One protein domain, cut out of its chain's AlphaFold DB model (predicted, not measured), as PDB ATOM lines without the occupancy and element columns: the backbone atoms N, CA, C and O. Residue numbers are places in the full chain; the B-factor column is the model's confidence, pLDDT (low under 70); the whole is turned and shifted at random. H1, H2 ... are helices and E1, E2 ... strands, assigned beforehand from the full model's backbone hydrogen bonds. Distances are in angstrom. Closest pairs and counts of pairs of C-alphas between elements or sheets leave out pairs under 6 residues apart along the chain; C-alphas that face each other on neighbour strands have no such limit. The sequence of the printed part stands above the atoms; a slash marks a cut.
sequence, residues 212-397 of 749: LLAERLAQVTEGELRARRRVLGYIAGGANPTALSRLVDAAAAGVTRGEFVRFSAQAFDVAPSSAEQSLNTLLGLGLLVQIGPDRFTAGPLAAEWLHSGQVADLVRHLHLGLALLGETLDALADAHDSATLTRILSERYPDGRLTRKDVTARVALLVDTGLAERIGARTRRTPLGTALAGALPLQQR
ATOM      1  N   LEU A 212     164.745 263.130 246.343       90.25
ATOM      2  CA  LEU A 212     165.084 264.529 246.045       90.25
ATOM      3  C   LEU A 212     164.255 265.493 246.899       90.25
ATOM      4  O   LEU A 212     164.758 266.529 247.334       90.25
ATOM      5  N   LEU A 213     162.995 265.150 247.172       91.25
ATOM      6  CA  LEU A 213     162.142 265.936 248.061       91.25
ATOM      7  C   LEU A 213     162.639 265.907 249.512       91.25
ATOM      8  O   LEU A 213     162.676 266.956 250.154       91.25
ATOM      9  N   ALA A 214     163.068 264.745 250.006       91.94
ATOM     10  CA  ALA A 214     163.659 264.578 251.332       91.94
ATOM     11  C   ALA A 214     164.942 265.411 251.483       91.94
ATOM     12  O   ALA A 214     165.065 266.201 252.420       91.94
ATOM     13  N   GLU A 215     165.864 265.292 250.519       93.19
ATOM     14  CA  GLU A 215     167.105 266.074 250.466       93.19
ATOM     15  C   GLU A 215     166.803 267.580 250.440       93.19
ATOM     16  O   GLU A 215     167.397 268.355 251.194       93.19
ATOM     17  N   ARG A 216     165.821 268.008 249.632       94.62
ATOM     18  CA  ARG A 216     165.456 269.423 249.531       94.62
ATOM     19  C   ARG A 216     164.832 269.971 250.812       94.62
ATOM     20  O   ARG A 216     165.159 271.102 251.176       94.62
ATOM     21  N   LEU A 217     163.954 269.212 251.473       94.06
ATOM     22  CA  LEU A 217     163.350 269.592 252.756       94.06
ATOM     23  C   LEU A 217     164.408 269.708 253.860       94.06
ATOM     24  O   LEU A 217     164.336 270.632 254.660       94.06
ATOM     25  N   ALA A 218     165.413 268.829 253.875       93.00
ATOM     26  CA  ALA A 218     166.494 268.873 254.861       93.00
ATOM     27  C   ALA A 218     167.441 270.078 254.683       93.00
ATOM     28  O   ALA A 218     168.069 270.515 255.643       93.00
ATOM     29  N   GLN A 219     167.555 270.612 253.463       94.19
ATOM     30  CA  GLN A 219     168.481 271.699 253.120       94.19
ATOM     31  C   GLN A 219     167.827 273.086 253.061       94.19
ATOM     32  O   GLN A 219     168.518 274.068 252.795       94.19
ATOM     33  N   VAL A 220     166.504 273.194 253.231       95.00
ATOM     34  CA  VAL A 220     165.824 274.492 253.126       95.00
ATOM     35  C   VAL A 220     166.243 275.416 254.262       95.00
ATOM     36  O   VAL A 220     166.224 275.046 255.434       95.00
ATOM     37  N   THR A 221     166.648 276.630 253.903       93.19
ATOM     38  CA  THR A 221     167.085 277.633 254.878       93.19
ATOM     39  C   THR A 221     165.933 278.543 255.294       93.19
ATOM     40  O   THR A 221     164.976 278.749 254.550       93.19
ATOM     41  N   GLU A 222     166.059 279.177 256.458       90.38
ATOM     42  CA  GLU A 222     165.082 280.161 256.938       90.38
ATOM     43  C   GLU A 222     164.893 281.333 255.953       90.38
ATOM     44  O   GLU A 222     163.776 281.798 255.727       90.38
ATOM     45  N   GLY A 223     165.976 281.783 255.305       87.88
ATOM     46  CA  GLY A 223     165.910 282.821 254.273       87.88
ATOM     47  C   GLY A 223     165.077 282.392 253.062       87.88
ATOM     48  O   GLY A 223     164.261 283.169 252.567       87.88
ATOM     49  N   GLU A 224     165.219 281.138 252.626       90.19
ATOM     50  CA  GLU A 224     164.401 280.571 251.550       90.19
ATOM     51  C   GLU A 224     162.936 280.429 251.967       90.19
ATOM     52  O   GLU A 224     162.054 280.808 251.198       90.19
ATOM     53  N   LEU A 225     162.662 279.972 253.197       92.94
ATOM     54  CA  LEU A 225     161.302 279.882 253.737       92.94
ATOM     55  C   LEU A 225     160.612 281.258 253.779       92.94
ATOM     56  O   LEU A 225     159.430 281.361 253.438       92.94
ATOM     57  N   ARG A 226     161.336 282.332 254.111       90.50
ATOM     58  CA  ARG A 226     160.805 283.710 254.088       90.50
ATOM     59  C   ARG A 226     160.617 284.267 252.679       90.50
ATOM     60  O   ARG A 226     159.699 285.056 252.451       90.50
ATOM     61  N   ALA A 227     161.457 283.858 251.730       87.81
ATOM     62  CA  ALA A 227     161.421 284.323 250.342       87.81
ATOM     63  C   ALA A 227     160.340 283.638 249.481       87.81
ATOM     64  O   ALA A 227     160.131 284.030 248.330       87.81
ATOM     65  N   ARG A 228     159.641 282.630 250.020       92.06
ATOM     66  CA  ARG A 228     158.584 281.899 249.309       92.06
ATOM     67  C   ARG A 228     157.495 282.819 248.762       92.06
ATOM     68  O   ARG A 228     157.136 283.858 249.324       92.06
ATOM     69  N   ARG A 229     156.874 282.380 247.669       90.88
ATOM     70  CA  ARG A 229     155.809 283.120 246.997       90.88
ATOM     71  C   ARG A 229     154.574 283.218 247.895       90.88
ATOM     72  O   ARG A 229     154.062 282.216 248.382       90.88
ATOM     73  N   ARG A 230     154.031 284.423 248.076       90.56
ATOM     74  CA  ARG A 230     152.832 284.642 248.915       90.56
ATOM     75  C   ARG A 230     151.523 284.296 248.207       90.56
ATOM     76  O   ARG A 230     150.594 283.784 248.829       90.56
ATOM     77  N   VAL A 231     151.447 284.549 246.906       88.56
ATOM     78  CA  VAL A 231     150.222 284.379 246.119       88.56
ATOM     79  C   VAL A 231     150.253 283.028 245.413       88.56
ATOM     80  O   VAL A 231     151.143 282.781 244.606       88.56
ATOM     81  N   LEU A 232     149.257 282.176 245.677       87.50
ATOM     82  CA  LEU A 232     149.117 280.876 245.004       87.50
ATOM     83  C   LEU A 232     148.861 281.038 243.499       87.50
ATOM     84  O   LEU A 232     149.320 280.224 242.711       87.50
ATOM     85  N   GLY A 233     148.195 282.123 243.098       85.88
ATOM     86  CA  GLY A 233     147.866 282.410 241.704       85.88
ATOM     87  C   GLY A 233     146.608 281.684 241.230       85.88
ATOM     88  O   GLY A 233     145.852 281.128 242.027       85.88
ATOM     89  N   TYR A 234     146.364 281.748 239.924       89.81
ATOM     90  CA  TYR A 234     145.271 281.030 239.274       89.81
ATOM     91  C   TYR A 234     145.800 279.728 238.672       89.81
ATOM     92  O   TYR A 234     146.851 279.730 238.036       89.81
ATOM     93  N   ILE A 235     145.052 278.640 238.854       91.62
ATOM     94  CA  ILE A 235     145.332 277.320 238.283       91.62
ATOM     95  C   ILE A 235     144.040 276.817 237.636       91.62
ATOM     96  O   ILE A 235     142.990 276.787 238.286       91.62
ATOM     97  N   ALA A 236     144.106 276.433 236.363       78.12
ATOM     98  CA  ALA A 236     142.999 275.827 235.636       78.12
ATOM     99  C   ALA A 236     142.533 274.545 236.345       78.12
ATOM    100  O   ALA A 236     143.342 273.723 236.759       78.12
ATOM    101  N   GLY A 237     141.223 274.400 236.546       74.50
ATOM    102  CA  GLY A 237     140.668 273.307 237.355       74.50
ATOM    103  C   GLY A 237     140.827 273.469 238.875       74.50
ATOM    104  O   GLY A 237     140.294 272.651 239.620       74.50
ATOM    105  N   GLY A 238     141.485 274.536 239.344       81.19
ATOM    106  CA  GLY A 238     141.699 274.842 240.760       81.19
ATOM    107  C   GLY A 238     142.973 274.226 241.346       81.19
ATOM    108  O   GLY A 238     143.590 273.336 240.772       81.19
ATOM    109  N   ALA A 239     143.373 274.706 242.524       83.69
ATOM    110  CA  ALA A 239     144.546 274.210 243.245       83.69
ATOM    111  C   ALA A 239     144.213 272.947 244.061       83.69
ATOM    112  O   ALA A 239     144.268 272.966 245.287       83.69
ATOM    113  N   ASN A 240     143.825 271.871 243.379       83.06
ATOM    114  CA  ASN A 240     143.569 270.558 243.977       83.06
ATOM    115  C   ASN A 240     144.489 269.489 243.353       83.06
ATOM    116  O   ASN A 240     144.984 269.691 242.238       83.06
ATOM    117  N   PRO A 241     144.718 268.347 244.032       78.38
ATOM    118  CA  PRO A 241     145.662 267.323 243.570       78.38
ATOM    119  C   PRO A 241     145.375 266.788 242.162       78.38
ATOM    120  O   PRO A 241     146.298 266.567 241.380       78.38
ATOM    121  N   THR A 242     144.101 266.612 241.806       78.12
ATOM    122  CA  THR A 242     143.690 266.057 240.509       78.12
ATOM    123  C   THR A 242     143.977 267.014 239.356       78.12
ATOM    124  O   THR A 242     144.497 266.606 238.321       78.12
ATOM    125  N   ALA A 243     143.654 268.299 239.512       81.38
ATOM    126  CA  ALA A 243     143.944 269.302 238.493       81.38
ATOM    127  C   ALA A 243     145.456 269.516 238.343       81.38
ATOM    128  O   ALA A 243     145.969 269.526 237.225       81.38
ATOM    129  N   LEU A 244     146.173 269.615 239.469       89.12
ATOM    130  CA  LEU A 244     147.623 269.789 239.484       89.12
ATOM    131  C   LEU A 244     148.347 268.608 238.832       89.12
ATOM    132  O   LEU A 244     149.197 268.832 237.977       89.12
ATOM    133  N   SER A 245     147.984 267.368 239.167       81.69
ATOM    134  CA  SER A 245     148.631 266.183 238.587       81.69
ATOM    135  C   SER A 245     148.436 266.130 237.077       81.69
ATOM    136  O   SER A 245     149.407 265.981 236.352       81.69
ATOM    137  N   ARG A 246     147.214 266.370 236.585       82.00
ATOM    138  CA  ARG A 246     146.929 266.419 235.141       82.00
ATOM    139  C   ARG A 246     147.716 267.502 234.405       82.00
ATOM    140  O   ARG A 246     148.158 267.266 233.288       82.00
ATOM    141  N   LEU A 247     147.868 268.688 234.998       88.38
ATOM    142  CA  LEU A 247     148.632 269.781 234.388       88.38
ATOM    143  C   LEU A 247     150.137 269.487 234.363       88.38
ATOM    144  O   LEU A 247     150.789 269.779 233.363       88.38
ATOM    145  N   VAL A 248     150.692 268.916 235.435       87.75
ATOM    146  CA  VAL A 248     152.120 268.562 235.488       87.75
ATOM    147  C   VAL A 248     152.422 267.369 234.580       87.75
ATOM    148  O   VAL A 248     153.394 267.410 233.833       87.75
ATOM    149  N   ASP A 249     151.561 266.350 234.578       82.06
ATOM    150  CA  ASP A 249     151.690 265.159 233.734       82.06
ATOM    151  C   ASP A 249     151.631 265.512 232.243       82.06
ATOM    152  O   ASP A 249     152.462 265.063 231.457       82.06
ATOM    153  N   ALA A 250     150.747 266.443 231.864       81.00
ATOM    154  CA  ALA A 250     150.697 266.960 230.499       81.00
ATOM    155  C   ALA A 250     152.028 267.571 230.041       81.00
ATOM    156  O   ALA A 250     152.337 267.526 228.854       81.00
ATOM    157  N   ALA A 251     152.821 268.121 230.967       82.50
ATOM    158  CA  ALA A 251     154.134 268.682 230.684       82.50
ATOM    159  C   ALA A 251     155.290 267.674 230.824       82.50
ATOM    160  O   ALA A 251     156.413 267.995 230.434       82.50
ATOM    161  N   ALA A 252     155.064 266.465 231.351       76.12
ATOM    162  CA  ALA A 252     156.131 265.533 231.728       76.12
ATOM    163  C   ALA A 252     157.066 265.171 230.557       76.12
ATOM    164  O   ALA A 252     158.281 265.145 230.725       76.12
ATOM    165  N   ALA A 253     156.526 264.995 229.346       76.44
ATOM    166  CA  ALA A 253     157.307 264.692 228.138       76.44
ATOM    167  C   ALA A 253     157.935 265.928 227.446       76.44
ATOM    168  O   ALA A 253     158.591 265.799 226.412       76.44
ATOM    169  N   GLY A 254     157.753 267.126 228.010       82.44
ATOM    170  CA  GLY A 254     158.226 268.386 227.443       82.44
ATOM    171  C   GLY A 254     157.252 268.978 226.422       82.44
ATOM    172  O   GLY A 254     157.072 268.437 225.332       82.44
ATOM    173  N   VAL A 255     156.679 270.139 226.737       88.69
ATOM    174  CA  VAL A 255     155.640 270.808 225.934       88.69
ATOM    175  C   VAL A 255     156.039 272.220 225.563       88.69
ATOM    176  O   VAL A 255     156.800 272.866 226.286       88.69
ATOM    177  N   THR A 256     155.492 272.729 224.464       92.06
ATOM    178  CA  THR A 256     155.565 274.160 224.155       92.06
ATOM    179  C   THR A 256     154.521 274.971 224.919       92.06
ATOM    180  O   THR A 256     153.525 274.419 225.401       92.06
ATOM    181  N   ARG A 257     154.700 276.298 225.012       93.56
ATOM    182  CA  ARG A 257     153.700 277.191 225.632       93.56
ATOM    183  C   ARG A 257     152.339 277.045 224.961       93.56
ATOM    184  O   ARG A 257     151.334 276.848 225.638       93.56
ATOM    185  N   GLY A 258     152.313 277.078 223.627       89.81
ATOM    186  CA  GLY A 258     151.080 276.960 222.849       89.81
ATOM    187  C   GLY A 258     150.374 275.611 223.020       89.81
ATOM    188  O   GLY A 258     149.144 275.566 223.085       89.81
ATOM    189  N   GLU A 259     151.126 274.512 223.118       88.38
ATOM    190  CA  GLU A 259     150.567 273.180 223.390       88.38
ATOM    191  C   GLU A 259     149.997 273.081 224.802       88.38
ATOM    192  O   GLU A 259     148.867 272.622 224.966       88.38
ATOM    193  N   PHE A 260     150.730 273.574 225.806       93.06
ATOM    194  CA  PHE A 260     150.264 273.589 227.189       93.06
ATOM    195  C   PHE A 260     148.976 274.403 227.341       93.06
ATOM    196  O   PHE A 260     148.005 273.936 227.936       93.06
ATOM    197  N   VAL A 261     148.942 275.609 226.765       92.62
ATOM    198  CA  VAL A 261     147.777 276.502 226.810       92.62
ATOM    199  C   VAL A 261     146.570 275.847 226.153       92.62
ATOM    200  O   VAL A 261     145.477 275.870 226.715       92.62
ATOM    201  N   ARG A 262     146.763 275.209 224.993       88.69
ATOM    202  CA  ARG A 262     145.697 274.493 224.285       88.69
ATOM    203  C   ARG A 262     145.176 273.312 225.097       88.69
ATOM    204  O   ARG A 262     143.964 273.196 225.263       88.69
ATOM    205  N   PHE A 263     146.072 272.479 225.627       88.00
ATOM    206  CA  PHE A 263     145.705 271.357 226.488       88.00
ATOM    207  C   PHE A 263     144.924 271.842 227.709       88.00
ATOM    208  O   PHE A 263     143.828 271.358 227.968       88.00
ATOM    209  N   SER A 264     145.440 272.840 228.430       84.69
ATOM    210  CA  SER A 264     144.796 273.367 229.633       84.69
ATOM    211  C   SER A 264     143.443 274.015 229.324       84.69
ATOM    212  O   SER A 264     142.506 273.837 230.099       84.69
ATOM    213  N   ALA A 265     143.318 274.748 228.214       80.81
ATOM    214  CA  ALA A 265     142.052 275.342 227.791       80.81
ATOM    215  C   ALA A 265     141.000 274.266 227.487       80.81
ATOM    216  O   ALA A 265     139.859 274.388 227.921       80.81
ATOM    217  N   GLN A 266     141.393 273.188 226.803       77.94
ATOM    218  CA  GLN A 266     140.500 272.083 226.442       77.94
ATOM    219  C   GLN A 266     140.147 271.187 227.634       77.94
ATOM    220  O   GLN A 266     138.984 270.844 227.825       77.94
ATOM    221  N   ALA A 267     141.135 270.805 228.445       70.25
ATOM    222  CA  ALA A 267     140.960 269.859 229.545       70.25
ATOM    223  C   ALA A 267     140.146 270.436 230.712       70.25
ATOM    224  O   ALA A 267     139.512 269.674 231.445       70.25
ATOM    225  N   PHE A 268     140.165 271.761 230.887       74.88
ATOM    226  CA  PHE A 268     139.525 272.444 232.014       74.88
ATOM    227  C   PHE A 268     138.463 273.475 231.602       74.88
ATOM    228  O   PHE A 268     137.916 274.138 232.481       74.88
ATOM    229  N   ASP A 269     138.168 273.601 230.304       80.44
ATOM    230  CA  ASP A 269     137.199 274.556 229.738       80.44
ATOM    231  C   ASP A 269     137.441 276.001 230.217       80.44
ATOM    232  O   ASP A 269     136.587 276.663 230.817       80.44
ATOM    233  N   VAL A 270     138.670 276.479 230.007       77.00
ATOM    234  CA  VAL A 270     139.110 277.822 230.414       77.00
ATOM    235  C   VAL A 270     139.585 278.639 229.219       77.00
ATOM    236  O   VAL A 270     140.056 278.103 228.217       77.00
ATOM    237  N   ALA A 271     139.506 279.967 229.340       83.75
ATOM    238  CA  ALA A 271     140.050 280.866 228.330       83.75
ATOM    239  C   ALA A 271     141.572 280.651 228.157       83.75
ATOM    240  O   ALA A 271     142.258 280.392 229.152       83.75
ATOM    241  N   PRO A 272     142.130 280.837 226.945       85.44
ATOM    242  CA  PRO A 272     143.571 280.721 226.708       85.44
ATOM    243  C   PRO A 272     144.413 281.598 227.645       85.44
ATOM    244  O   PRO A 272     145.428 281.146 228.160       85.44
ATOM    245  N   SER A 273     143.948 282.810 227.961       79.75
ATOM    246  CA  SER A 273     144.607 283.708 228.921       79.75
ATOM    247  C   SER A 273     144.652 283.149 230.351       79.75
ATOM    248  O   SER A 273     145.627 283.354 231.071       79.75
ATOM    249  N   SER A 274     143.636 282.393 230.768       77.19
ATOM    250  CA  SER A 274     143.609 281.706 232.065       77.19
ATOM    251  C   SER A 274     144.540 280.488 232.088       77.19
ATOM    252  O   SER A 274     145.187 280.206 233.101       77.19
ATOM    253  N   ALA A 275     144.637 279.766 230.971       86.94
ATOM    254  CA  ALA A 275     145.602 278.683 230.798       86.94
ATOM    255  C   ALA A 275     147.051 279.211 230.814       86.94
ATOM    256  O   ALA A 275     147.908 278.644 231.491       86.94
ATOM    257  N   GLU A 276     147.300 280.363 230.187       91.38
ATOM    258  CA  GLU A 276     148.574 281.093 230.239       91.38
ATOM    259  C   GLU A 276     148.957 281.464 231.683       91.38
ATOM    260  O   GLU A 276     150.074 281.228 232.146       91.38
ATOM    261  N   GLN A 277     147.996 281.993 232.446       91.44
ATOM    262  CA  GLN A 277     148.198 282.320 233.856       91.44
ATOM    263  C   GLN A 277     148.484 281.073 234.708       91.44
ATOM    264  O   GLN A 277     149.249 281.151 235.677       91.44
ATOM    265  N   SER A 278     147.900 279.929 234.339       93.88
ATOM    266  CA  SER A 278     148.153 278.642 234.992       93.88
ATOM    267  C   SER A 278     149.587 278.184 234.755       93.88
ATOM    268  O   SER A 278     150.269 277.852 235.720       93.88
ATOM    269  N   LEU A 279     150.087 278.264 233.516       94.62
ATOM    270  CA  LEU A 279     151.486 277.957 233.193       94.62
ATOM    271  C   LEU A 279     152.455 278.788 234.044       94.62
ATOM    272  O   LEU A 279     153.317 278.237 234.727       94.62
ATOM    273  N   ASN A 280     152.265 280.111 234.075       93.38
ATOM    274  CA  ASN A 280     153.109 281.018 234.862       93.38
ATOM    275  C   ASN A 280     153.029 280.720 236.368       93.38
ATOM    276  O   ASN A 280     154.013 280.852 237.096       93.38
ATOM    277  N   THR A 281     151.858 280.298 236.846       94.31
ATOM    278  CA  THR A 281     151.664 279.909 238.242       94.31
ATOM    279  C   THR A 281     152.401 278.616 238.580       94.31
ATOM    280  O   THR A 281     153.067 278.576 239.610       94.31
ATOM    281  N   LEU A 282     152.329 277.595 237.725       95.31
ATOM    282  CA  LEU A 282     153.025 276.321 237.926       95.31
ATOM    283  C   LEU A 282     154.549 276.482 237.863       95.31
ATOM    284  O   LEU A 282     155.248 275.894 238.684       95.31
ATOM    285  N   LEU A 283     155.050 277.331 236.957       93.94
ATOM    286  CA  LEU A 283     156.458 277.742 236.915       93.94
ATOM    287  C   LEU A 283     156.881 278.408 238.231       93.94
ATOM    288  O   LEU A 283     157.866 278.013 238.847       93.94
ATOM    289  N   GLY A 284     156.099 279.381 238.707       90.12
ATOM    290  CA  GLY A 284     156.381 280.091 239.956       90.12
ATOM    291  C   GLY A 284     156.248 279.239 241.224       90.12
ATOM    292  O   GLY A 284     156.701 279.669 242.281       90.12
ATOM    293  N   LEU A 285     155.614 278.066 241.146       92.31
ATOM    294  CA  LEU A 285     155.536 277.087 242.235       92.31
ATOM    295  C   LEU A 285     156.607 275.990 242.121       92.31
ATOM    296  O   LEU A 285     156.685 275.150 243.009       92.31
ATOM    297  N   GLY A 286     157.411 275.982 241.051       92.62
ATOM    298  CA  GLY A 286     158.410 274.939 240.796       92.62
ATOM    299  C   GLY A 286     157.825 273.596 240.346       92.62
ATOM    300  O   GLY A 286     158.560 272.613 240.251       92.62
ATOM    301  N   LEU A 287     156.523 273.551 240.043       94.06
ATOM    302  CA  LEU A 287     155.853 272.360 239.515       94.06
ATOM    303  C   LEU A 287     156.259 272.088 238.065       94.06
ATOM    304  O   LEU A 287     156.357 270.936 237.648       94.06
ATOM    305  N   LEU A 288     156.522 273.158 237.313       95.25
ATOM    306  CA  LEU A 288     157.092 273.115 235.972       95.25
ATOM    307  C   LEU A 288     158.402 273.898 235.936       95.25
ATOM    308  O   LEU A 288     158.583 274.861 236.680       95.25
ATOM    309  N   VAL A 289     159.288 273.522 235.019       94.25
ATOM    310  CA  VAL A 289     160.549 274.215 234.740       94.25
ATOM    311  C   VAL A 289     160.697 274.472 233.246       94.25
ATOM    312  O   VAL A 289     160.220 273.698 232.414       94.25
ATOM    313  N   GLN A 290     161.357 275.573 232.896       94.75
ATOM    314  CA  GLN A 290     161.659 275.920 231.512       94.75
ATOM    315  C   GLN A 290     162.990 275.277 231.093       94.75
ATOM    316  O   GLN A 290     164.017 275.515 231.722       94.75
ATOM    317  N   ILE A 291     162.969 274.472 230.027       90.12
ATOM    318  CA  ILE A 291     164.137 273.734 229.490       90.12
ATOM    319  C   ILE A 291     164.583 274.238 228.110       90.12
ATOM    320  O   ILE A 291     165.532 273.728 227.523       90.12
ATOM    321  N   GLY A 292     163.889 275.236 227.570       83.75
ATOM    322  CA  GLY A 292     164.219 275.889 226.310       83.75
ATOM    323  C   GLY A 292     163.464 277.211 226.166       83.75
ATOM    324  O   GLY A 292     162.630 277.528 227.015       83.75
ATOM    325  N   PRO A 293     163.700 277.981 225.092       77.75
ATOM    326  CA  PRO A 293     163.099 279.308 224.919       77.75
ATOM    327  C   PRO A 293     161.564 279.281 224.956       77.75
ATOM    328  O   PRO A 293     160.955 280.194 225.502       77.75
ATOM    329  N   ASP A 294     160.957 278.198 224.467       90.94
ATOM    330  CA  ASP A 294     159.511 277.973 224.521       90.94
ATOM    331  C   ASP A 294     159.162 276.524 224.898       90.94
ATOM    332  O   ASP A 294     158.194 275.970 224.396       90.94
ATOM    333  N   ARG A 295     159.978 275.856 225.729       91.00
ATOM    334  CA  ARG A 295     159.708 274.472 226.170       91.00
ATOM    335  C   ARG A 295     159.737 274.332 227.683       91.00
ATOM    336  O   ARG A 295     160.655 274.823 228.341       91.00
ATOM    337  N   PHE A 296     158.762 273.597 228.205       92.25
ATOM    338  CA  PHE A 296     158.510 273.407 229.629       92.25
ATOM    339  C   PHE A 296     158.343 271.925 229.938       92.25
ATOM    340  O   PHE A 296     157.766 271.191 229.140       92.25
ATOM    341  N   THR A 297     158.824 271.486 231.094       92.38
ATOM    342  CA  THR A 297     158.625 270.117 231.583       92.38
ATOM    343  C   THR A 297     158.318 270.106 233.078       92.38
ATOM    344  O   THR A 297     158.399 271.150 233.729       92.38
ATOM    345  N   ALA A 298     157.936 268.951 233.620       90.00
ATOM    346  CA  ALA A 298     157.749 268.769 235.054       90.00
ATOM    347  C   ALA A 298     159.057 269.059 235.808       90.00
ATOM    348  O   ALA A 298     160.133 268.605 235.419       90.00
ATOM    349  N   GLY A 299     158.970 269.824 236.898       91.81
ATOM    350  CA  GLY A 299     160.114 270.038 237.781       91.81
ATOM    351  C   GLY A 299     160.569 268.718 238.425       91.81
ATOM    352  O   GLY A 299     159.726 267.851 238.657       91.81
ATOM    353  N   PRO A 300     161.858 268.549 238.781       89.94
ATOM    354  CA  PRO A 300     162.368 267.281 239.321       89.94
ATOM    355  C   PRO A 300     161.588 266.759 240.538       89.94
ATOM    356  O   PRO A 300     161.221 265.589 240.591       89.94
ATOM    357  N   LEU A 301     161.250 267.647 241.480       92.00
ATOM    358  CA  LEU A 301     160.451 267.304 242.664       92.00
ATOM    359  C   LEU A 301     158.991 266.973 242.318       92.00
ATOM    360  O   LEU A 301     158.373 266.114 242.943       92.00
ATOM    361  N   ALA A 302     158.429 267.659 241.323       88.31
ATOM    362  CA  ALA A 302     157.062 267.427 240.874       88.31
ATOM    363  C   ALA A 302     156.938 266.093 240.122       88.31
ATOM    364  O   ALA A 302     155.922 265.417 240.251       88.31
ATOM    365  N   ALA A 303     157.978 265.688 239.390       85.06
ATOM    366  CA  ALA A 303     158.057 264.385 238.739       85.06
ATOM    367  C   ALA A 303     158.119 263.231 239.758       85.06
ATOM    368  O   ALA A 303     157.396 262.248 239.602       85.06
ATOM    369  N   GLU A 304     158.909 263.361 240.835       83.19
ATOM    370  CA  GLU A 304     158.902 262.383 241.937       83.19
ATOM    371  C   GLU A 304     157.527 262.294 242.609       83.19
ATOM    372  O   GLU A 304     157.029 261.196 242.866       83.19
ATOM    373  N   TRP A 305     156.874 263.439 242.840       85.69
ATOM    374  CA  TRP A 305     155.512 263.452 243.364       85.69
ATOM    375  C   TRP A 305     154.534 262.725 242.428       85.69
ATOM    376  O   TRP A 305     153.809 261.847 242.897       85.69
ATOM    377  N   LEU A 306     154.531 263.034 241.127       78.56
ATOM    378  CA  LEU A 306     153.670 262.356 240.150       78.56
ATOM    379  C   LEU A 306     153.862 260.836 240.174       78.56
ATOM    380  O   LEU A 306     152.884 260.100 240.078       78.56
ATOM    381  N   HIS A 307     155.102 260.374 240.347       75.25
ATOM    382  CA  HIS A 307     155.404 258.952 240.466       75.25
ATOM    383  C   HIS A 307     154.879 258.341 241.776       75.25
ATOM    384  O   HIS A 307     154.307 257.255 241.762       75.25
ATOM    385  N   SER A 308     155.037 259.042 242.904       75.19
ATOM    386  CA  SER A 308     154.544 258.584 244.213       75.19
ATOM    387  C   SER A 308     153.010 258.555 244.306       75.19
ATOM    388  O   SER A 308     152.444 257.746 245.041       75.19
ATOM    389  N   GLY A 309     152.333 259.486 243.620       70.94
ATOM    390  CA  GLY A 309     150.899 259.754 243.756       70.94
ATOM    391  C   GLY A 309     150.468 260.252 245.145       70.94
ATOM    392  O   GLY A 309     149.275 260.465 245.374       70.94
ATOM    393  N   GLN A 310     151.400 260.449 246.083       79.25
ATOM    394  CA  GLN A 310     151.079 260.755 247.472       79.25
ATOM    395  C   GLN A 310     150.734 262.231 247.647       79.25
ATOM    396  O   GLN A 310     151.477 263.137 247.271       79.25
ATOM    397  N   VAL A 311     149.604 262.491 248.296       80.31
ATOM    398  CA  VAL A 311     149.138 263.860 248.549       80.31
ATOM    399  C   VAL A 311     150.061 264.610 249.519       80.31
ATOM    400  O   VAL A 311     150.242 265.822 249.392       80.31
ATOM    401  N   ALA A 312     150.691 263.896 250.457       86.38
ATOM    402  CA  ALA A 312     151.676 264.477 251.367       86.38
ATOM    403  C   ALA A 312     152.884 265.061 250.610       86.38
ATOM    404  O   ALA A 312     153.353 266.142 250.962       86.38
ATOM    405  N   ASP A 313     153.332 264.408 249.534       89.38
ATOM    406  CA  ASP A 313     154.478 264.854 248.735       89.38
ATOM    407  C   ASP A 313     154.154 266.087 247.892       89.38
ATOM    408  O   ASP A 313     154.976 267.000 247.802       89.38
ATOM    409  N   LEU A 314     152.917 266.197 247.388       91.50
ATOM    410  CA  LEU A 314     152.435 267.439 246.774       91.50
ATOM    411  C   LEU A 314     152.547 268.611 247.747       91.50
ATOM    412  O   LEU A 314     153.028 269.683 247.389       91.50
ATOM    413  N   VAL A 315     152.079 268.429 248.982       93.94
ATOM    414  CA  VAL A 315     152.049 269.513 249.968       93.94
ATOM    415  C   VAL A 315     153.449 269.847 250.470       93.94
ATOM    416  O   VAL A 315     153.754 271.028 250.607       93.94
ATOM    417  N   ARG A 316     154.326 268.852 250.652       94.62
ATOM    418  CA  ARG A 316     155.764 269.049 250.903       94.62
ATOM    419  C   ARG A 316     156.425 269.870 249.794       94.62
ATOM    420  O   ARG A 316     157.129 270.830 250.087       94.62
ATOM    421  N   HIS A 317     156.154 269.543 248.530       94.69
ATOM    422  CA  HIS A 317     156.670 270.301 247.392       94.69
ATOM    423  C   HIS A 317     156.131 271.738 247.370       94.69
ATOM    424  O   HIS A 317     156.903 272.693 247.321       94.69
ATOM    425  N   LEU A 318     154.810 271.914 247.476       95.44
ATOM    426  CA  LEU A 318     154.188 273.239 247.492       95.44
ATOM    427  C   LEU A 318     154.660 274.082 248.679       95.44
ATOM    428  O   LEU A 318     154.805 275.292 248.539       95.44
ATOM    429  N   HIS A 319     154.938 273.464 249.827       95.75
ATOM    430  CA  HIS A 319     155.469 274.142 251.006       95.75
ATOM    431  C   HIS A 319     156.827 274.800 250.737       95.75
ATOM    432  O   HIS A 319     157.092 275.864 251.288       95.75
ATOM    433  N   LEU A 320     157.660 274.232 249.863       94.44
ATOM    434  CA  LEU A 320     158.955 274.815 249.500       94.44
ATOM    435  C   LEU A 320     158.819 276.078 248.635       94.44
ATOM    436  O   LEU A 320     159.696 276.934 248.680       94.44
ATOM    437  N   GLY A 321     157.733 276.216 247.867       91.00
ATOM    438  CA  GLY A 321     157.511 277.356 246.964       91.00
ATOM    439  C   GLY A 321     156.484 278.384 247.455       91.00
ATOM    440  O   GLY A 321     156.535 279.550 247.057       91.00
ATOM    441  N   LEU A 322     155.550 277.982 248.323       94.69
ATOM    442  CA  LEU A 322     154.411 278.784 248.770       94.69
ATOM    443  C   LEU A 322     154.537 279.163 250.250       94.69
ATOM    444  O   LEU A 322     154.554 278.306 251.133       94.69
ATOM    445  N   ALA A 323     154.549 280.465 250.527       94.00
ATOM    446  CA  ALA A 323     154.745 280.997 251.870       94.00
ATOM    447  C   ALA A 323     153.633 280.556 252.827       94.00
ATOM    448  O   ALA A 323     152.454 280.563 252.463       94.00
ATOM    449  N   LEU A 324     154.007 280.242 254.065       95.06
ATOM    450  CA  LEU A 324     153.103 279.926 255.172       95.06
ATOM    451  C   LEU A 324     152.119 278.767 254.912       95.06
ATOM    452  O   LEU A 324     151.060 278.723 255.536       95.06
ATOM    453  N   LEU A 325     152.386 277.841 253.981       96.00
ATOM    454  CA  LEU A 325     151.485 276.704 253.736       96.00
ATOM    455  C   LEU A 325     151.507 275.696 254.895       96.00
ATOM    456  O   LEU A 325     150.449 275.295 255.379       96.00
ATOM    457  N   GLY A 326     152.704 275.312 255.346       95.50
ATOM    458  CA  GLY A 326     152.863 274.350 256.445       95.50
ATOM    459  C   GLY A 326     152.505 274.985 257.783       95.50
ATOM    460  O   GLY A 326     151.893 274.368 258.638       95.50
ATOM    461  N   GLU A 327     152.777 276.276 257.903       95.69
ATOM    462  CA  GLU A 327     152.483 277.130 259.039       95.69
ATOM    463  C   GLU A 327     150.972 277.355 259.181       95.69
ATOM    464  O   GLU A 327     150.453 277.392 260.294       95.69
ATOM    465  N   THR A 328     150.241 277.442 258.059       95.56
ATOM    466  CA  THR A 328     148.768 277.418 258.053       95.56
ATOM    467  C   THR A 328     148.254 276.080 258.579       95.56
ATOM    468  O   THR A 328     147.315 276.065 259.370       95.56
ATOM    469  N   LEU A 329     148.860 274.961 258.169       94.94
ATOM    470  CA  LEU A 329     148.485 273.630 258.655       94.94
ATOM    471  C   LEU A 329     148.805 273.447 260.151       94.94
ATOM    472  O   LEU A 329     147.989 272.888 260.882       94.94
ATOM    473  N   ASP A 330     149.945 273.960 260.622       93.88
ATOM    474  CA  ASP A 330     150.316 273.964 262.041       93.88
ATOM    475  C   ASP A 330     149.345 274.806 262.880       93.88
ATOM    476  O   ASP A 330     148.826 274.345 263.895       93.88
ATOM    477  N   ALA A 331     149.013 276.015 262.414       91.56
ATOM    478  CA  ALA A 331     148.083 276.914 263.092       91.56
ATOM    479  C   ALA A 331     146.642 276.374 263.170       91.56
ATOM    480  O   ALA A 331     145.860 276.865 263.977       91.56
ATOM    481  N   LEU A 332     146.294 275.356 262.378       90.31
ATOM    482  CA  LEU A 332     145.016 274.643 262.441       90.31
ATOM    483  C   LEU A 332     144.997 273.521 263.496       90.31
ATOM    484  O   LEU A 332     144.138 272.640 263.420       90.31
ATOM    485  N   ALA A 333     145.931 273.526 264.457       80.50
ATOM    486  CA  ALA A 333     145.883 272.657 265.635       80.50
ATOM    487  C   ALA A 333     144.516 272.697 266.323       80.50
ATOM    488  O   ALA A 333     143.930 271.644 266.572       80.50
ATOM    489  N   ASP A 334     143.986 273.906 266.494       73.88
ATOM    490  CA  ASP A 334     142.621 274.149 266.927       73.88
ATOM    491  C   ASP A 334     141.722 274.512 265.739       73.88
ATOM    492  O   ASP A 334     142.164 274.959 264.675       73.88
ATOM    493  N   ALA A 335     140.411 274.335 265.915       76.56
ATOM    494  CA  ALA A 335     139.451 274.729 264.895       76.56
ATOM    495  C   ALA A 335     139.383 276.259 264.789       76.56
ATOM    496  O   ALA A 335     138.978 276.905 265.751       76.56
ATOM    497  N   HIS A 336     139.662 276.842 263.621       79.69
ATOM    498  CA  HIS A 336     139.606 278.287 263.360       79.69
ATOM    499  C   HIS A 336     138.893 278.619 262.045       79.69
ATOM    500  O   HIS A 336     138.967 277.867 261.076       79.69
ATOM    501  N   ASP A 337     138.207 279.758 261.973       79.50
ATOM    502  CA  ASP A 337     137.788 280.319 260.682       79.50
ATOM    503  C   ASP A 337     138.961 281.026 259.971       79.50
ATOM    504  O   ASP A 337     140.000 281.316 260.573       79.50
ATOM    505  N   SER A 338     138.802 281.336 258.678       78.06
ATOM    506  CA  SER A 338     139.865 281.987 257.897       78.06
ATOM    507  C   SER A 338     140.267 283.368 258.430       78.06
ATOM    508  O   SER A 338     141.394 283.789 258.185       78.06
ATOM    509  N   ALA A 339     139.378 284.106 259.107       73.75
ATOM    510  CA  ALA A 339     139.692 285.442 259.622       73.75
ATOM    511  C   ALA A 339     140.600 285.344 260.855       73.75
ATOM    512  O   ALA A 339     141.650 285.983 260.910       73.75
ATOM    513  N   THR A 340     140.244 284.454 261.778       81.69
ATOM    514  CA  THR A 340     141.039 284.092 262.951       81.69
ATOM    515  C   THR A 340     142.403 283.552 262.530       81.69
ATOM    516  O   THR A 340     143.424 283.997 263.045       81.69
ATOM    517  N   LEU A 341     142.440 282.666 261.532       88.38
ATOM    518  CA  LEU A 341     143.688 282.103 261.019       88.38
ATOM    519  C   LEU A 341     144.575 283.165 260.353       88.38
ATOM    520  O   LEU A 341     145.787 283.160 260.539       88.38
ATOM    521  N   THR A 342     143.977 284.125 259.636       87.25
ATOM    522  CA  THR A 342     144.713 285.270 259.070       87.25
ATOM    523  C   THR A 342     145.369 286.098 260.172       87.25
ATOM    524  O   THR A 342     146.534 286.466 260.039       87.25
ATOM    525  N   ARG A 343     144.653 286.348 261.276       83.62
ATOM    526  CA  ARG A 343     145.195 287.057 262.441       83.62
ATOM    527  C   ARG A 343     146.359 286.285 263.072       83.62
ATOM    528  O   ARG A 343     147.441 286.850 263.182       83.62
ATOM    529  N   ILE A 344     146.168 284.999 263.383       86.44
ATOM    530  CA  ILE A 344     147.203 284.130 263.978       86.44
ATOM    531  C   ILE A 344     148.473 284.126 263.121       86.44
ATOM    532  O   ILE A 344     149.573 284.328 263.631       86.44
ATOM    533  N   LEU A 345     148.336 283.935 261.806       90.44
ATOM    534  CA  LEU A 345     149.481 283.924 260.897       90.44
ATOM    535  C   LEU A 345     150.155 285.296 260.807       90.44
ATOM    536  O   LEU A 345     151.376 285.359 260.749       90.44
ATOM    537  N   SER A 346     149.388 286.391 260.833       85.94
ATOM    538  CA  SER A 346     149.960 287.744 260.831       85.94
ATOM    539  C   SER A 346     150.706 288.094 262.119       85.94
ATOM    540  O   SER A 346     151.647 288.879 262.070       85.94
ATOM    541  N   GLU A 347     150.295 287.515 263.249       83.75
ATOM    542  CA  GLU A 347     150.956 287.680 264.545       83.75
ATOM    543  C   GLU A 347     152.246 286.859 264.626       83.75
ATOM    544  O   GLU A 347     153.255 287.365 265.104       83.75
ATOM    545  N   ARG A 348     152.225 285.612 264.134       86.88
ATOM    546  CA  ARG A 348     153.386 284.707 264.164       86.88
ATOM    547  C   ARG A 348     154.433 285.018 263.087       86.88
ATOM    548  O   ARG A 348     155.608 284.730 263.295       86.88
ATOM    549  N   TYR A 349     154.005 285.584 261.954       86.56
ATOM    550  CA  TYR A 349     154.836 285.817 260.764       86.56
ATOM    551  C   TYR A 349     154.565 287.208 260.144       86.56
ATOM    552  O   TYR A 349     153.977 287.308 259.057       86.56
ATOM    553  N   PRO A 350     154.972 288.306 260.805       75.00
ATOM    554  CA  PRO A 350     154.689 289.678 260.365       75.00
ATOM    555  C   PRO A 350     155.309 290.033 259.002       75.00
ATOM    556  O   PRO A 350     154.693 290.759 258.218       75.00
ATOM    557  N   ASP A 351     156.462 289.458 258.663       70.88
ATOM    558  CA  ASP A 351     157.114 289.654 257.358       70.88
ATOM    559  C   ASP A 351     156.478 288.812 256.232       70.88
ATOM    560  O   ASP A 351     156.695 289.038 255.035       70.88
ATOM    561  N   GLY A 352     155.628 287.852 256.607       69.69
ATOM    562  CA  GLY A 352     154.919 286.926 255.728       69.69
ATOM    563  C   GLY A 352     153.433 287.245 255.538       69.69
ATOM    564  O   GLY A 352     152.687 286.344 255.160       69.69
ATOM    565  N   ARG A 353     152.976 288.480 255.810       77.56
ATOM    566  CA  ARG A 353     151.539 288.835 255.821       77.56
ATOM    567  C   ARG A 353     150.787 288.337 254.585       77.56
ATOM    568  O   ARG A 353     151.042 288.754 253.455       77.56
ATOM    569  N   LEU A 354     149.802 287.483 254.845       87.19
ATOM    570  CA  LEU A 354     148.851 286.972 253.867       87.19
ATOM    571  C   LEU A 354     147.531 287.732 253.959       87.19
ATOM    572  O   LEU A 354     147.092 288.116 255.045       87.19
ATOM    573  N   THR A 355     146.858 287.911 252.825       86.38
ATOM    574  CA  THR A 355     145.473 288.391 252.832       86.38
ATOM    575  C   THR A 355     144.517 287.265 253.234       86.38
ATOM    576  O   THR A 355     144.830 286.078 253.117       86.38
ATOM    577  N   ARG A 356     143.280 287.607 253.617       83.81
ATOM    578  CA  ARG A 356     142.233 286.601 253.884       83.81
ATOM    579  C   ARG A 356     141.990 285.676 252.684       83.81
ATOM    580  O   ARG A 356     141.686 284.495 252.869       83.81
ATOM    581  N   LYS A 357     142.126 286.194 251.458       84.06
ATOM    582  CA  LYS A 357     141.999 285.415 250.216       84.06
ATOM    583  C   LYS A 357     143.113 284.372 250.108       84.06
ATOM    584  O   LYS A 357     142.828 283.216 249.806       84.06
ATOM    585  N   ASP A 358     144.345 284.760 250.426       90.19
ATOM    586  CA  ASP A 358     145.519 283.883 250.400       90.19
ATOM    587  C   ASP A 358     145.424 282.756 251.436       90.19
ATOM    588  O   ASP A 358     145.729 281.600 251.129       90.19
ATOM    589  N   VAL A 359     144.959 283.074 252.647       92.19
ATOM    590  CA  VAL A 359     144.718 282.085 253.710       92.19
ATOM    591  C   VAL A 359     143.582 281.142 253.321       92.19
ATOM    592  O   VAL A 359     143.706 279.929 253.448       92.19
ATOM    593  N   THR A 360     142.490 281.674 252.765       88.25
ATOM    594  CA  THR A 360     141.348 280.858 252.321       88.25
ATOM    595  C   THR A 360     141.738 279.883 251.209       88.25
ATOM    596  O   THR A 360     141.289 278.739 251.229       88.25
ATOM    597  N   ALA A 361     142.598 280.298 250.271       89.00
ATOM    598  CA  ALA A 361     143.110 279.423 249.218       89.00
ATOM    599  C   ALA A 361     143.968 278.274 249.782       89.00
ATOM    600  O   ALA A 361     143.794 277.130 249.370       89.00
ATOM    601  N   ARG A 362     144.832 278.552 250.771       93.19
ATOM    602  CA  ARG A 362     145.623 277.520 251.472       93.19
ATOM    603  C   ARG A 362     144.737 276.553 252.241       93.19
ATOM    604  O   ARG A 362     144.903 275.348 252.118       93.19
ATOM    605  N   VAL A 363     143.759 277.069 252.982       91.94
ATOM    606  CA  VAL A 363     142.781 276.246 253.703       91.94
ATOM    607  C   VAL A 363     142.008 275.345 252.740       91.94
ATOM    608  O   VAL A 363     141.816 274.172 253.034       91.94
ATOM    609  N   ALA A 364     141.579 275.863 251.585       87.19
ATOM    610  CA  ALA A 364     140.905 275.051 250.575       87.19
ATOM    611  C   ALA A 364     141.808 273.922 250.056       87.19
ATOM    612  O   ALA A 364     141.380 272.776 250.077       87.19
ATOM    613  N   LEU A 365     143.065 274.220 249.706       90.62
ATOM    614  CA  LEU A 365     144.054 273.212 249.307       90.62
ATOM    615  C   LEU A 365     144.267 272.148 250.403       90.62
ATOM    616  O   LEU A 365     144.256 270.956 250.116       90.62
ATOM    617  N   LEU A 366     144.433 272.555 251.665       92.88
ATOM    618  CA  LEU A 366     144.625 271.634 252.795       92.88
ATOM    619  C   LEU A 366     143.392 270.748 253.048       92.88
ATOM    620  O   LEU A 366     143.523 269.597 253.459       92.88
ATOM    621  N   VAL A 367     142.190 271.262 252.779       85.50
ATOM    622  CA  VAL A 367     140.942 270.491 252.868       85.50
ATOM    623  C   VAL A 367     140.803 269.518 251.698       85.50
ATOM    624  O   VAL A 367     140.500 268.348 251.916       85.50
ATOM    625  N   ASP A 368     141.083 269.963 250.472       82.00
ATOM    626  CA  ASP A 368     141.015 269.129 249.263       82.00
ATOM    627  C   ASP A 368     142.065 268.003 249.274       82.00
ATOM    628  O   ASP A 368     141.901 266.981 248.611       82.00
ATOM    629  N   THR A 369     143.133 268.171 250.058       81.94
ATOM    630  CA  THR A 369     144.187 267.171 250.293       81.94
ATOM    631  C   THR A 369     143.909 266.255 251.493       81.94
ATOM    632  O   THR A 369     144.664 265.316 251.732       81.94
ATOM    633  N   GLY A 370     142.842 266.498 252.264       77.94
ATOM    634  CA  GLY A 370     142.500 265.710 253.456       77.94
ATOM    635  C   GLY A 370     143.398 265.955 254.679       77.94
ATOM    636  O   GLY A 370     143.266 265.260 255.689       77.94
ATOM    637  N   LEU A 371     144.293 266.945 254.625       86.00
ATOM    638  CA  LEU A 371     145.159 267.350 255.742       86.00
ATOM    639  C   LEU A 371     144.434 268.256 256.742       86.00
ATOM    640  O   LEU A 371     144.822 268.360 257.903       86.00
ATOM    641  N   ALA A 372     143.364 268.906 256.298       86.25
ATOM    642  CA  ALA A 372     142.465 269.682 257.128       86.25
ATOM    643  C   ALA A 372     141.007 269.311 256.841       86.25
ATOM    644  O   ALA A 372     140.668 268.771 255.790       86.25
ATOM    645  N   GLU A 373     140.123 269.616 257.781       75.31
ATOM    646  CA  GLU A 373     138.692 269.387 257.651       75.31
ATOM    647  C   GLU A 373     137.893 270.600 258.121       75.31
ATOM    648  O   GLU A 373     138.232 271.255 259.109       75.31
ATOM    649  N   ARG A 374     136.804 270.910 257.410       76.69
ATOM    650  CA  ARG A 374     135.879 271.979 257.817       76.69
ATOM    651  C   ARG A 374     134.875 271.457 258.829       76.69
ATOM    652  O   ARG A 374     134.280 270.419 258.586       76.69
ATOM    653  N   ILE A 375     134.608 272.187 259.901       63.53
ATOM    654  CA  ILE A 375     133.536 271.947 260.871       63.53
ATOM    655  C   ILE A 375     132.686 273.215 260.939       63.53
ATOM    656  O   ILE A 375     133.057 274.209 261.565       63.53
ATOM    657  N   GLY A 376     131.555 273.205 260.229       63.34
ATOM    658  CA  GLY A 376     130.762 274.416 260.020       63.34
ATOM    659  C   GLY A 376     131.581 275.491 259.298       63.34
ATOM    660  O   GLY A 376     132.095 275.249 258.207       63.34
ATOM    661  N   ALA A 377     131.708 276.670 259.915       60.12
ATOM    662  CA  ALA A 377     132.512 277.783 259.401       60.12
ATOM    663  C   ALA A 377     134.005 277.712 259.785       60.12
ATOM    664  O   ALA A 377     134.811 278.483 259.262       60.12
ATOM    665  N   ARG A 378     134.379 276.811 260.700       75.25
ATOM    666  CA  ARG A 378     135.753 276.650 261.192       75.25
ATOM    667  C   ARG A 378     136.441 275.508 260.449       75.25
ATOM    668  O   ARG A 378     135.786 274.646 259.876       75.25
ATOM    669  N   THR A 379     137.760 275.493 260.449       81.62
ATOM    670  CA  THR A 379     138.598 274.431 259.883       81.62
ATOM    671  C   THR A 379     139.581 273.988 260.952       81.62
ATOM    672  O   THR A 379     140.064 274.835 261.693       81.62
ATOM    673  N   ARG A 380     139.883 272.693 261.035       83.06
ATOM    674  CA  ARG A 380     140.955 272.139 261.879       83.06
ATOM    675  C   ARG A 380     141.816 271.163 261.080       83.06
ATOM    676  O   ARG A 380     141.372 270.688 260.037       83.06
ATOM    677  N   ARG A 381     143.017 270.844 261.557       87.81
ATOM    678  CA  ARG A 381     143.880 269.817 260.952       87.81
ATOM    679  C   ARG A 381     143.380 268.401 261.272       87.81
ATOM    680  O   ARG A 381     142.804 268.171 262.334       87.81
ATOM    681  N   THR A 382     143.582 267.462 260.349       82.56
ATOM    682  CA  THR A 382     143.304 266.026 260.546       82.56
ATOM    683  C   THR A 382     144.514 265.330 261.187       82.56
ATOM    684  O   THR A 382     145.592 265.922 261.211       82.56
ATOM    685  N   PRO A 383     144.411 264.068 261.654       79.38
ATOM    686  CA  PRO A 383     145.575 263.320 262.147       79.38
ATOM    687  C   PRO A 383     146.719 263.213 261.123       79.38
ATOM    688  O   PRO A 383     147.887 263.351 261.481       79.38
ATOM    689  N   LEU A 384     146.388 263.053 259.835       81.81
ATOM    690  CA  LEU A 384     147.366 263.093 258.743       81.81
ATOM    691  C   LEU A 384     148.014 264.483 258.620       81.81
ATOM    692  O   LEU A 384     149.223 264.596 258.438       81.81
ATOM    693  N   GLY A 385     147.214 265.544 258.767       88.50
ATOM    694  CA  GLY A 385     147.701 266.920 258.825       88.50
ATOM    695  C   GLY A 385     148.623 267.190 260.011       88.50
ATOM    696  O   GLY A 385     149.615 267.891 259.853       88.50
ATOM    697  N   THR A 386     148.338 266.612 261.181       87.81
ATOM    698  CA  THR A 386     149.200 266.696 262.366       87.81
ATOM    699  C   THR A 386     150.546 266.033 262.121       87.81
ATOM    700  O   THR A 386     151.574 266.661 262.364       87.81
ATOM    701  N   ALA A 387     150.546 264.807 261.592       88.44
ATOM    702  CA  ALA A 387     151.785 264.119 261.252       88.44
ATOM    703  C   ALA A 387     152.605 264.939 260.242       88.44
ATOM    704  O   ALA A 387     153.816 265.084 260.401       88.44
ATOM    705  N   LEU A 388     151.951 265.529 259.229       92.44
ATOM    706  CA  LEU A 388     152.655 266.296 258.200       92.44
ATOM    707  C   LEU A 388     153.193 267.622 258.730       92.44
ATOM    708  O   LEU A 388     154.331 267.963 258.432       92.44
ATOM    709  N   ALA A 389     152.416 268.344 259.539       93.06
ATOM    710  CA  ALA A 389     152.872 269.575 260.177       93.06
ATOM    711  C   ALA A 389     154.127 269.343 261.033       93.06
ATOM    712  O   ALA A 389     155.035 270.164 260.993       93.06
ATOM    713  N   GLY A 390     154.202 268.211 261.745       89.69
ATOM    714  CA  GLY A 390     155.375 267.838 262.540       89.69
ATOM    715  C   GLY A 390     156.607 267.433 261.720       89.69
ATOM    716  O   GLY A 390     157.716 267.486 262.238       89.69
ATOM    717  N   ALA A 391     156.432 267.046 260.452       90.81
ATOM    718  CA  ALA A 391     157.520 266.625 259.566       90.81
ATOM    719  C   ALA A 391     158.033 267.742 258.636       90.81
ATOM    720  O   ALA A 391     159.030 267.547 257.941       90.81
ATOM    721  N   LEU A 392     157.342 268.884 258.560       94.62
ATOM    722  CA  LEU A 392     157.717 269.984 257.672       94.62
ATOM    723  C   LEU A 392     158.727 270.934 258.341       94.62
ATOM    724  O   LEU A 392     158.545 271.290 259.506       94.62
ATOM    725  N   PRO A 393     159.741 271.423 257.602       94.56
ATOM    726  CA  PRO A 393     160.613 272.498 258.063       94.56
ATOM    727  C   PRO A 393     159.850 273.830 258.036       94.56
ATOM    728  O   PRO A 393     159.825 274.534 257.028       94.56
ATOM    729  N   LEU A 394     159.176 274.160 259.137       94.62
ATOM    730  CA  LEU A 394     158.406 275.397 259.248       94.62
ATOM    731  C   LEU A 394     159.326 276.610 259.383       94.62
ATOM    732  O   LEU A 394     160.365 276.546 260.038       94.62
ATOM    733  N   GLN A 395     158.898 277.731 258.802       92.81
ATOM    734  CA  GLN A 395     159.528 279.026 259.020       92.81
ATOM    735  C   GLN A 395     159.572 279.305 260.521       92.81
ATOM    736  O   GLN A 395     158.566 279.134 261.222       92.81
ATOM    737  N   GLN A 396     160.722 279.757 261.012       87.75
ATOM    738  CA  GLN A 396     160.827 280.189 262.392       87.75
ATOM    739  C   GLN A 396     159.843 281.334 262.623       87.75
ATOM    740  O   GLN A 396     159.768 282.308 261.868       87.75
ATOM    741  N   ARG A 397     159.045 281.185 263.679       82.38
ATOM    742  CA  ARG A 397     158.230 282.284 264.190       82.38
ATOM    743  C   ARG A 397     159.190 283.404 264.565       82.38
ATOM    744  O   ARG A 397     160.297 283.113 265.016       82.38
TER     745      ARG A 397
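This is residues 212 to 397 of the 749 residues of an uncharacterized protein of Streptomyces sp. FBKL.4005 (UniProt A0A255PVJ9). The model has two lobes, each made of helices and one small two-stranded hairpin, with H7 between them. One lobe holds H3, H4, H5 and H6 with the hairpin E1 and E2; the other holds H8, H9, H10 and H11 with the hairpin E3 and E4, and H1 packs on H6 and H7 at one side. The printed part has 186 residues with eleven named helices and four named strands, in the order H1 H2 H3 H4 H5 E1 E2 H6 H7 H8 H9 H10 E3 E4 H11; both sheets are antiparallel and the class is mostly helix. The whole is compact, with a radius of gyration of the C-alphas of 16.2 A, and spans 44 by 35 by 29 A.

E1, residues 288 to 292, and E2, residues 295 to 298, form a hairpin of antiparallel neighbours; N 289 and O 297 are 2.8 A apart and N 297 and O 289 2.9 A, both within hydrogen-bond range. Residues 255 to 256 pair antiparallel with residues 295 to 296 of E2. H3, residues 241 to 252, comes closest to E2 at the C-alphas of Ala 251 and Thr 297, 4.8 A apart. H5, residues 272 to 284, comes closest to E1 at the C-alphas of Leu 282 and Leu 288, 5.5 A apart. H4, residues 257 to 268, touches H5, with the C-alphas of Val 261 and Ala 275 closest at 5.0 A; their lines are only just about perpendicular, at 71 degrees. H3 and H4 are a helical hairpin at a shallow tilt of 31 degrees, touching with residues 247 to 251 and 260 to 264 alone; the closest C-alphas are those of Leu 247 and Ser 264, 7.1 A apart. H6, residues 300 to 308, and H7, residues 311 to 321, are a helical hairpin at a shallow tilt of 11 degrees; the closest C-alphas are those of Trp 305 and Asp 313, 5.6 A apart. H1, residues 212 to 219, touches H6 at a steep tilt of 55 degrees, with the C-alphas of Leu 213 and Leu 301 closest at 5.8 A. H2, residues 222 to 227, is close to but not clearly touching H7, with the C-alphas of Leu 225 and Leu 320 closest at 7.0 A. H8, residues 325 to 331, is the hub, touching four helices. It touches H7 only at the corner, and only just, with 3 pairs of C-alphas within 8 A, those of His 319 and Leu 325 closest at 5.5 A. It touches H11, residues 383 to 391, with the C-alphas of Asp 330 and Ala 389 closest at 5.4 A. It is about perpendicular to H9, residues 338 to 348, at 85 degrees, with the C-alphas of Ala 331 and Leu 341 closest at 7.1 A, and to H10, residues 356 to 368, at 89 degrees, with those of Leu 325 and Arg 362 closest at 6.3 A. E3, residues 372 to 375, and E4, residues 378 to 381, form a hairpin with N 375 and O 378 2.7 A apart, within hydrogen-bond range. H10 comes closest to E3 at the C-alphas of Leu 366 and Ala 372, 5.2 A apart. The two sheets are apart. Every O i to N i+4 pair is within hydrogen-bond range in H1, H2, H4, H5, H6, H8, H9, H10 and H11, against 7 of 8 in H3 and 6 of 7 in H7.

H1 begins at C-alpha 212, (165.084, 264.529, 246.045). H5 and H10, 13 residues each, measure 18.4 A and 18.1 A from first to last C-alpha; H4 measures 16.3 A, H7 16.0 A, H3 15.9 A and H9 15.1 A. E1 measures 12.3 A and begins at C-alpha 288, (157.092, 273.115, 235.972). H11 ends at C-alpha 391, (157.520, 266.625, 259.566).

The C-alphas farthest apart, those of Pro 293 and Gly 376, are 48.0 A apart. The printed part has no cut. The link from H2 to H3, residues 228 to 240, is long. The mean pLDDT of the printed part is 86.6, and residue 352 and residues 375 to 377 are under 70.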